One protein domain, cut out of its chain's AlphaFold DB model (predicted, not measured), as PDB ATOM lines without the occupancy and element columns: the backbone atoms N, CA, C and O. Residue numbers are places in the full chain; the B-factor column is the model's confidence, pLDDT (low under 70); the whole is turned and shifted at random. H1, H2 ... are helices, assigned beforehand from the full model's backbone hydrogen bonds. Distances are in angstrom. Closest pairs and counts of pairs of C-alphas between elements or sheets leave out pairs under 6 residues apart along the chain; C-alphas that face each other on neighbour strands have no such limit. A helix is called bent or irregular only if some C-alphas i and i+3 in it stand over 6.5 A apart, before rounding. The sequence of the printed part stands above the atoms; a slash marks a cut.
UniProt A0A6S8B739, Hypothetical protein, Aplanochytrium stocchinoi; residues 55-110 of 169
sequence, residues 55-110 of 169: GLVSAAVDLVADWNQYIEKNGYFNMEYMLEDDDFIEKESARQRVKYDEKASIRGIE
ATOM      1  N   GLY A  55      11.333  -8.005 -15.257       69.69
ATOM      2  CA  GLY A  55      10.444  -9.166 -15.192       69.69
ATOM      3  C   GLY A  55      10.336  -9.914 -16.525       69.69
ATOM      4  O   GLY A  55      10.424 -11.140 -16.540       69.69
ATOM      5  N   LEU A  56      10.211  -9.191 -17.639       68.94
ATOM      6  CA  LEU A  56      10.182  -9.729 -19.000       68.94
ATOM      7  C   LEU A  56      11.520 -10.327 -19.409       68.94
ATOM      8  O   LEU A  56      11.533 -11.408 -19.984       68.94
ATOM      9  N   VAL A  57      12.636  -9.662 -19.101       71.25
ATOM     10  CA  VAL A  57      13.979 -10.194 -19.385       71.25
ATOM     11  C   VAL A  57      14.183 -11.517 -18.647       71.25
ATOM     12  O   VAL A  57      14.580 -12.511 -19.249       71.25
ATOM     13  N   SER A  58      13.836 -11.565 -17.359       71.44
ATOM     14  CA  SER A  58      13.910 -12.792 -16.563       71.44
ATOM     15  C   SER A  58      12.977 -13.887 -17.097       71.44
ATOM     16  O   SER A  58      13.382 -15.044 -17.197       71.44
ATOM     17  N   ALA A  59      11.746 -13.537 -17.473       75.44
ATOM     18  CA  ALA A  59      10.795 -14.479 -18.051       75.44
ATOM     19  C   ALA A  59      11.248 -15.003 -19.425       75.44
ATOM     20  O   ALA A  59      11.069 -16.183 -19.700       75.44
ATOM     21  N   ALA A  60      11.875 -14.166 -20.254       72.69
ATOM     22  CA  ALA A  60      12.415 -14.555 -21.554       72.69
ATOM     23  C   ALA A  60      13.590 -15.533 -21.417       72.69
ATOM     24  O   ALA A  60      13.671 -16.497 -22.172       72.69
ATOM     25  N   VAL A  61      14.467 -15.339 -20.426       76.75
ATOM     26  CA  VAL A  61      15.543 -16.299 -20.125       76.75
ATOM     27  C   VAL A  61      14.963 -17.653 -19.704       76.75
ATOM     28  O   VAL A  61      15.370 -18.682 -20.241       76.75
ATOM     29  N   ASP A  62      13.975 -17.659 -18.801       79.12
ATOM     30  CA  ASP A  62      13.285 -18.892 -18.402       79.12
ATOM     31  C   ASP A  62      12.547 -19.547 -19.594       79.12
ATOM     32  O   ASP A  62      12.455 -20.769 -19.656       79.12
ATOM     33  N   LEU A  63      11.976 -18.759 -20.513       80.19
ATOM     34  CA  LEU A  63      11.283 -19.245 -21.715       80.19
ATOM     35  C   LEU A  63      12.249 -19.959 -22.660       80.19
ATOM     36  O   LEU A  63      11.986 -21.082 -23.078       80.19
ATOM     37  N   VAL A  64      13.392 -19.335 -22.951       80.00
ATOM     38  CA  VAL A  64      14.434 -19.930 -23.798       80.00
ATOM     39  C   VAL A  64      14.974 -21.220 -23.175       80.00
ATOM     40  O   VAL A  64      15.211 -22.193 -23.888       80.00
ATOM     41  N   ALA A  65      15.129 -21.264 -21.848       82.69
ATOM     42  CA  ALA A  65      15.537 -22.481 -21.149       82.69
ATOM     43  C   ALA A  65      14.502 -23.614 -21.286       82.69
ATOM     44  O   ALA A  65      14.882 -24.742 -21.607       82.69
ATOM     45  N   ASP A  66      13.209 -23.320 -21.100       83.38
ATOM     46  CA  ASP A  66      12.125 -24.298 -21.278       83.38
ATOM     47  C   ASP A  66      12.043 -24.782 -22.742       83.38
ATOM     48  O   ASP A  66      11.830 -25.971 -22.986       83.38
ATOM     49  N   TRP A  67      12.261 -23.899 -23.723       84.00
ATOM     50  CA  TRP A  67      12.324 -24.271 -25.142       84.00
ATOM     51  C   TRP A  67      13.501 -25.188 -25.452       84.00
ATOM     52  O   TRP A  67      13.309 -26.200 -26.117       84.00
ATOM     53  N   ASN A  68      14.692 -24.908 -24.921       82.62
ATOM     54  CA  ASN A  68      15.844 -25.795 -25.098       82.62
ATOM     55  C   ASN A  68      15.576 -27.197 -24.527       82.62
ATOM     56  O   ASN A  68      15.863 -28.192 -25.187       82.62
ATOM     57  N   GLN A  69      14.941 -27.292 -23.354       86.50
ATOM     58  CA  GLN A  69      14.530 -28.587 -22.795       86.50
ATOM     59  C   GLN A  69      13.486 -29.296 -23.666       86.50
ATOM     60  O   GLN A  69      13.521 -30.520 -23.803       86.50
ATOM     61  N   TYR A  70      12.548 -28.552 -24.252       84.12
ATOM     62  CA  TYR A  70      11.540 -29.113 -25.150       84.12
ATOM     63  C   TYR A  70      12.159 -29.631 -26.456       84.12
ATOM     64  O   TYR A  70      11.803 -30.724 -26.900       84.12
ATOM     65  N   ILE A  71      13.111 -28.888 -27.031       84.94
ATOM     66  CA  ILE A  71      13.892 -29.277 -28.213       84.94
ATOM     67  C   ILE A  71      14.606 -30.604 -27.951       84.94
ATOM     68  O   ILE A  71      14.410 -31.559 -28.702       84.94
ATOM     69  N   GLU A  72      15.351 -30.701 -26.846       88.69
ATOM     70  CA  GLU A  72      16.071 -31.922 -26.466       88.69
ATOM     71  C   GLU A  72      15.125 -33.106 -26.232       88.69
ATOM     72  O   GLU A  72      15.369 -34.210 -26.720       88.69
ATOM     73  N   LYS A  73      14.019 -32.885 -25.510       89.12
ATOM     74  CA  LYS A  73      13.068 -33.945 -25.150       89.12
ATOM     75  C   LYS A  73      12.354 -34.544 -26.360       89.12
ATOM     76  O   LYS A  73      12.074 -35.741 -26.365       89.12
ATOM     77  N   ASN A  74      12.017 -33.715 -27.341       85.88
ATOM     78  CA  ASN A  74      11.244 -34.129 -28.510       85.88
ATOM     79  C   ASN A  74      12.126 -34.369 -29.747       85.88
ATOM     80  O   ASN A  74      11.613 -34.747 -30.795       85.88
ATOM     81  N   GLY A  75      13.448 -34.202 -29.625       88.31
ATOM     82  CA  GLY A  75      14.402 -34.499 -30.691       88.31
ATOM     83  C   GLY A  75      14.390 -33.498 -31.847       88.31
ATOM     84  O   GLY A  75      14.762 -33.866 -32.961       88.31
ATOM     85  N   TYR A  76      13.972 -32.250 -31.609       87.62
ATOM     86  CA  TYR A  76      14.079 -31.201 -32.625       87.62
ATOM     87  C   TYR A  76      15.549 -30.828 -32.847       87.62
ATOM     88  O   TYR A  76      16.359 -30.830 -31.920       87.62
ATOM     89  N   PHE A  77      15.900 -30.483 -34.087       82.00
ATOM     90  CA  PHE A  77      17.267 -30.090 -34.437       82.00
ATOM     91  C   PHE A  77      17.655 -28.739 -33.824       82.00
ATOM     92  O   PHE A  77      18.779 -28.549 -33.363       82.00
ATOM     93  N   ASN A  78      16.720 -27.791 -33.837       82.31
ATOM     94  CA  ASN A  78      16.874 -26.467 -33.259       82.31
ATOM     95  C   ASN A  78      15.483 -25.836 -33.029       82.31
ATOM     96  O   ASN A  78      14.445 -26.472 -33.228       82.31
ATOM     97  N   MET A  79      15.481 -24.566 -32.630       80.19
ATOM     98  CA  MET A  79      14.271 -23.789 -32.375       80.19
ATOM     99  C   MET A  79      13.444 -23.503 -33.636       80.19
ATOM    100  O   MET A  79      12.226 -23.461 -33.536       80.19
ATOM    101  N   GLU A  80      14.065 -23.341 -34.806       83.00
ATOM    102  CA  GLU A  80      13.346 -23.103 -36.068       83.00
ATOM    103  C   GLU A  80      12.467 -24.305 -36.421       83.00
ATOM    104  O   GLU A  80      11.275 -24.138 -36.643       83.00
ATOM    105  N   TYR A  81      13.008 -25.525 -36.337       79.50
ATOM    106  CA  TYR A  81      12.245 -26.754 -36.600       79.50
ATOM    107  C   TYR A  81      11.118 -26.990 -35.586       79.50
ATOM    108  O   TYR A  81      10.081 -27.542 -35.934       79.50
ATOM    109  N   MET A  82      11.304 -26.582 -34.327       83.44
ATOM    110  CA  MET A  82      10.244 -26.628 -33.313       83.44
ATOM    111  C   MET A  82       9.132 -25.612 -33.617       83.44
ATOM    112  O   MET A  82       7.962 -25.888 -33.379       83.44
ATOM    113  N   LEU A  83       9.487 -24.433 -34.133       78.88
ATOM    114  CA  LEU A  83       8.532 -23.386 -34.500       78.88
ATOM    115  C   LEU A  83       7.797 -23.676 -35.815       78.88
ATOM    116  O   LEU A  83       6.827 -22.995 -36.108       78.88
ATOM    117  N   GLU A  84       8.217 -24.667 -36.595       81.50
ATOM    118  CA  GLU A  84       7.462 -25.162 -37.755       81.50
ATOM    119  C   GLU A  84       6.392 -26.202 -37.371       81.50
ATOM    120  O   GLU A  84       5.593 -26.604 -38.214       81.50
ATOM    121  N   ASP A  85       6.356 -26.637 -36.108       80.25
ATOM    122  CA  ASP A  85       5.368 -27.586 -35.602       80.25
ATOM    123  C   ASP A  85       4.062 -26.871 -35.202       80.25
ATOM    124  O   ASP A  85       4.002 -26.136 -34.208       80.25
ATOM    125  N   ASP A  86       2.998 -27.112 -35.974       76.81
ATOM    126  CA  ASP A  86       1.667 -26.531 -35.758       76.81
ATOM    127  C   ASP A  86       1.102 -26.840 -34.355       76.81
ATOM    128  O   ASP A  86       0.478 -25.975 -33.730       76.81
ATOM    129  N   ASP A  87       1.350 -28.039 -33.812       75.31
ATOM    130  CA  ASP A  87       0.872 -28.425 -32.480       75.31
ATOM    131  C   ASP A  87       1.629 -27.664 -31.375       75.31
ATOM    132  O   ASP A  87       1.038 -27.290 -30.349       75.31
ATOM    133  N   PHE A  88       2.920 -27.381 -31.584       75.62
ATOM    134  CA  PHE A  88       3.702 -26.531 -30.685       75.62
ATOM    135  C   PHE A  88       3.213 -25.078 -30.726       75.62
ATOM    136  O   PHE A  88       2.972 -24.479 -29.668       75.62
ATOM    137  N   ILE A  89       3.026 -24.519 -31.929       71.12
ATOM    138  CA  ILE A  89       2.545 -23.145 -32.112       71.12
ATOM    139  C   ILE A  89       1.185 -22.958 -31.446       71.12
ATOM    140  O   ILE A  89       0.993 -21.983 -30.722       71.12
ATOM    141  N   GLU A  90       0.229 -23.855 -31.663       70.50
ATOM    142  CA  GLU A  90      -1.145 -23.576 -31.253       70.50
ATOM    143  C   GLU A  90      -1.374 -23.833 -29.754       70.50
ATOM    144  O   GLU A  90      -2.024 -23.038 -29.070       70.50
ATOM    145  N   LYS A  91      -0.811 -24.919 -29.207       74.25
ATOM    146  CA  LYS A  91      -1.129 -25.368 -27.838       74.25
ATOM    147  C   LYS A  91      -0.054 -25.012 -26.825       74.25
ATOM    148  O   LYS A  91      -0.369 -24.541 -25.729       74.25
ATOM    149  N   GLU A  92       1.212 -25.240 -27.158       73.94
ATOM    150  CA  GLU A  92       2.303 -25.052 -26.204       73.94
ATOM    151  C   GLU A  92       2.718 -23.578 -26.117       73.94
ATOM    152  O   GLU A  92       2.885 -23.066 -25.008       73.94
ATOM    153  N   SER A  93       2.768 -22.852 -27.241       69.88
ATOM    154  CA  SER A  93       3.108 -21.421 -27.239       69.88
ATOM    155  C   SER A  93       2.083 -20.581 -26.460       69.88
ATOM    156  O   SER A  93       2.459 -19.740 -25.638       69.88
ATOM    157  N   ALA A  94       0.786 -20.868 -26.625       72.75
ATOM    158  CA  ALA A  94      -0.289 -20.179 -25.917       72.75
ATOM    159  C   ALA A  94      -0.230 -20.436 -24.404       72.75
ATOM    160  O   ALA A  94      -0.384 -19.512 -23.601       72.75
ATOM    161  N   ARG A  95       0.052 -21.682 -24.001       76.00
ATOM    162  CA  ARG A  95       0.215 -22.063 -22.592       76.00
ATOM    163  C   ARG A  95       1.428 -21.387 -21.958       76.00
ATOM    164  O   ARG A  95       1.342 -20.891 -20.834       76.00
ATOM    165  N   GLN A  96       2.554 -21.362 -22.669       72.69
ATOM    166  CA  GLN A  96       3.766 -20.717 -22.176       72.69
ATOM    167  C   GLN A  96       3.593 -19.205 -22.071       72.69
ATOM    168  O   GLN A  96       3.980 -18.636 -21.054       72.69
ATOM    169  N   ARG A  97       2.916 -18.565 -23.028       68.75
ATOM    170  CA  ARG A  97       2.576 -17.139 -22.957       68.75
ATOM    171  C   ARG A  97       1.907 -16.776 -21.632       68.75
ATOM    172  O   ARG A  97       2.426 -15.939 -20.909       68.75
ATOM    173  N   VAL A  98       0.823 -17.459 -21.254       72.06
ATOM    174  CA  VAL A  98       0.117 -17.177 -19.986       72.06
ATOM    175  C   VAL A  98       1.049 -17.347 -18.778       72.06
ATOM    176  O   VAL A  98       1.147 -16.454 -17.937       72.06
ATOM    177  N   LYS A  99       1.804 -18.453 -18.730       78.00
ATOM    178  CA  LYS A  99       2.770 -18.747 -17.656       78.00
ATOM    179  C   LYS A  99       3.828 -17.644 -17.508       78.00
ATOM    180  O   LYS A  99       4.197 -17.286 -16.387       78.00
ATOM    181  N   TYR A 100       4.362 -17.139 -18.617       72.00
ATOM    182  CA  TYR A 100       5.440 -16.151 -18.599       72.00
ATOM    183  C   TYR A 100       4.943 -14.722 -18.426       72.00
ATOM    184  O   TYR A 100       5.625 -13.948 -17.757       72.00
ATOM    185  N   ASP A 101       3.743 -14.397 -18.901       67.12
ATOM    186  CA  ASP A 101       3.070 -13.129 -18.615       67.12
ATOM    187  C   ASP A 101       2.819 -12.988 -17.105       67.12
ATOM    188  O   ASP A 101       3.118 -11.946 -16.511       67.12
ATOM    189  N   GLU A 102       2.352 -14.053 -16.445       69.88
ATOM    190  CA  GLU A 102       2.174 -14.093 -14.988       69.88
ATOM    191  C   GLU A 102       3.511 -13.974 -14.244       69.88
ATOM    192  O   GLU A 102       3.654 -13.141 -13.347       69.88
ATOM    193  N   LYS A 103       4.537 -14.738 -14.645       69.88
ATOM    194  CA  LYS A 103       5.880 -14.645 -14.041       69.88
ATOM    195  C   LYS A 103       6.509 -13.261 -14.211       69.88
ATOM    196  O   LYS A 103       7.068 -12.734 -13.248       69.88
ATOM    197  N   ALA A 104       6.431 -12.675 -15.407       67.44
ATOM    198  CA  ALA A 104       6.942 -11.337 -15.695       67.44
ATOM    199  C   ALA A 104       6.198 -10.278 -14.875       67.44
ATOM    200  O   ALA A 104       6.807  -9.317 -14.404       67.44
ATOM    201  N   SER A 105       4.895 -10.489 -14.654       64.44
ATOM    202  CA  SER A 105       4.087  -9.659 -13.762       64.44
ATOM    203  C   SER A 105       4.585  -9.718 -12.328       64.44
ATOM    204  O   SER A 105       4.793  -8.670 -11.737       64.44
ATOM    205  N   ILE A 106       4.828 -10.911 -11.787       67.69
ATOM    206  CA  ILE A 106       5.242 -11.088 -10.389       67.69
ATOM    207  C   ILE A 106       6.666 -10.566 -10.155       67.69
ATOM    208  O   ILE A 106       6.912  -9.859  -9.184       67.69
ATOM    209  N   ARG A 107       7.606 -10.888 -11.053       66.25
ATOM    210  CA  ARG A 107       9.028 -10.526 -10.908       66.25
ATOM    211  C   ARG A 107       9.330  -9.060 -11.245       66.25
ATOM    212  O   ARG A 107      10.386  -8.565 -10.867       66.25
ATOM    213  N   GLY A 108       8.446  -8.390 -11.987       57.59
ATOM    214  CA  GLY A 108       8.635  -7.007 -12.433       57.59
ATOM    215  C   GLY A 108       8.230  -5.942 -11.413       57.59
ATOM    216  O   GLY A 108       8.807  -4.867 -11.433       57.59
ATOM    217  N   ILE A 109       7.301  -6.243 -10.496       57.22
ATOM    218  CA  ILE A 109       6.651  -5.232  -9.636       57.22
ATOM    219  C   ILE A 109       7.637  -4.456  -8.750       57.22
ATOM    220  O   ILE A 109       7.456  -3.258  -8.549       57.22
ATOM    221  N   GLU A 110       8.673  -5.108  -8.215       57.12
ATOM    222  CA  GLU A 110       9.613  -4.467  -7.278       57.12
ATOM    223  C   GLU A 110      10.734  -3.675  -7.971       57.12
ATOM    224  O   GLU A 110      11.312  -2.785  -7.358       57.12
TER     225      GLU A 110
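This is residues 55 to 110 of the 169 residues of the protein "Hypothetical protein" of Aplanochytrium stocchinoi (UniProt A0A6S8B739). Two long helices, H1 and H3, make a narrow V: they run opposite ways and touch where the printed part begins and ends, and they spread toward the other end, where the short helix H2 bridges the gap. H3 has a kink of 37 degrees near residue 93. The printed part has 56 residues with three named helices, in the order H1, H2, H3, and no named strand; the class is all helix. The whole is only just compact, close to loose, with a radius of gyration of the C-alphas of 12.2 A, and its outline is a rod spanning 38 by 18 by 15 A.

H1, residues 55 to 74, begins at C-alpha 55 at (10.444, -9.166, -15.192) and is 28.3 A long from first to last C-alpha. H2 is residues 79 to 83. H3, residues 86 to 110, is 36.9 A long and ends at C-alpha 110 at (9.613, -4.467, -7.278). H3 is irregular: C-alphas 107 and 110 are 7.1 A apart.

H1 touches H3 with residues 55 to 63 alone; the closest C-alphas, those of Gly 55 and Gly 108, are 3.9 A apart. Their lines stand at a shallow tilt of 31 degrees, opposite ways. H1 touches H2 with residues 67 to 71 alone, the closest C-alphas being those of Ile 71 and Met 82, 6.8 A apart. H2 and H3 are close but not clearly touching; their closest C-alphas, those of Leu 83 and Ile 89, are 6.5 A apart. Every O i to N i+4 pair is within hydrogen-bond range in H1 and H2, and 17 of 21 are in H3.

The two C-alphas farthest apart, those of Gly 75 and Glu 110, are 38.4 A apart. The printed part has no cut, and the links H1 to H2 and H2 to H3 are tight. The mean pLDDT of the printed part is 75.9; it is under 70 at residues 55 to 56, 93, 97 and 101 to 110.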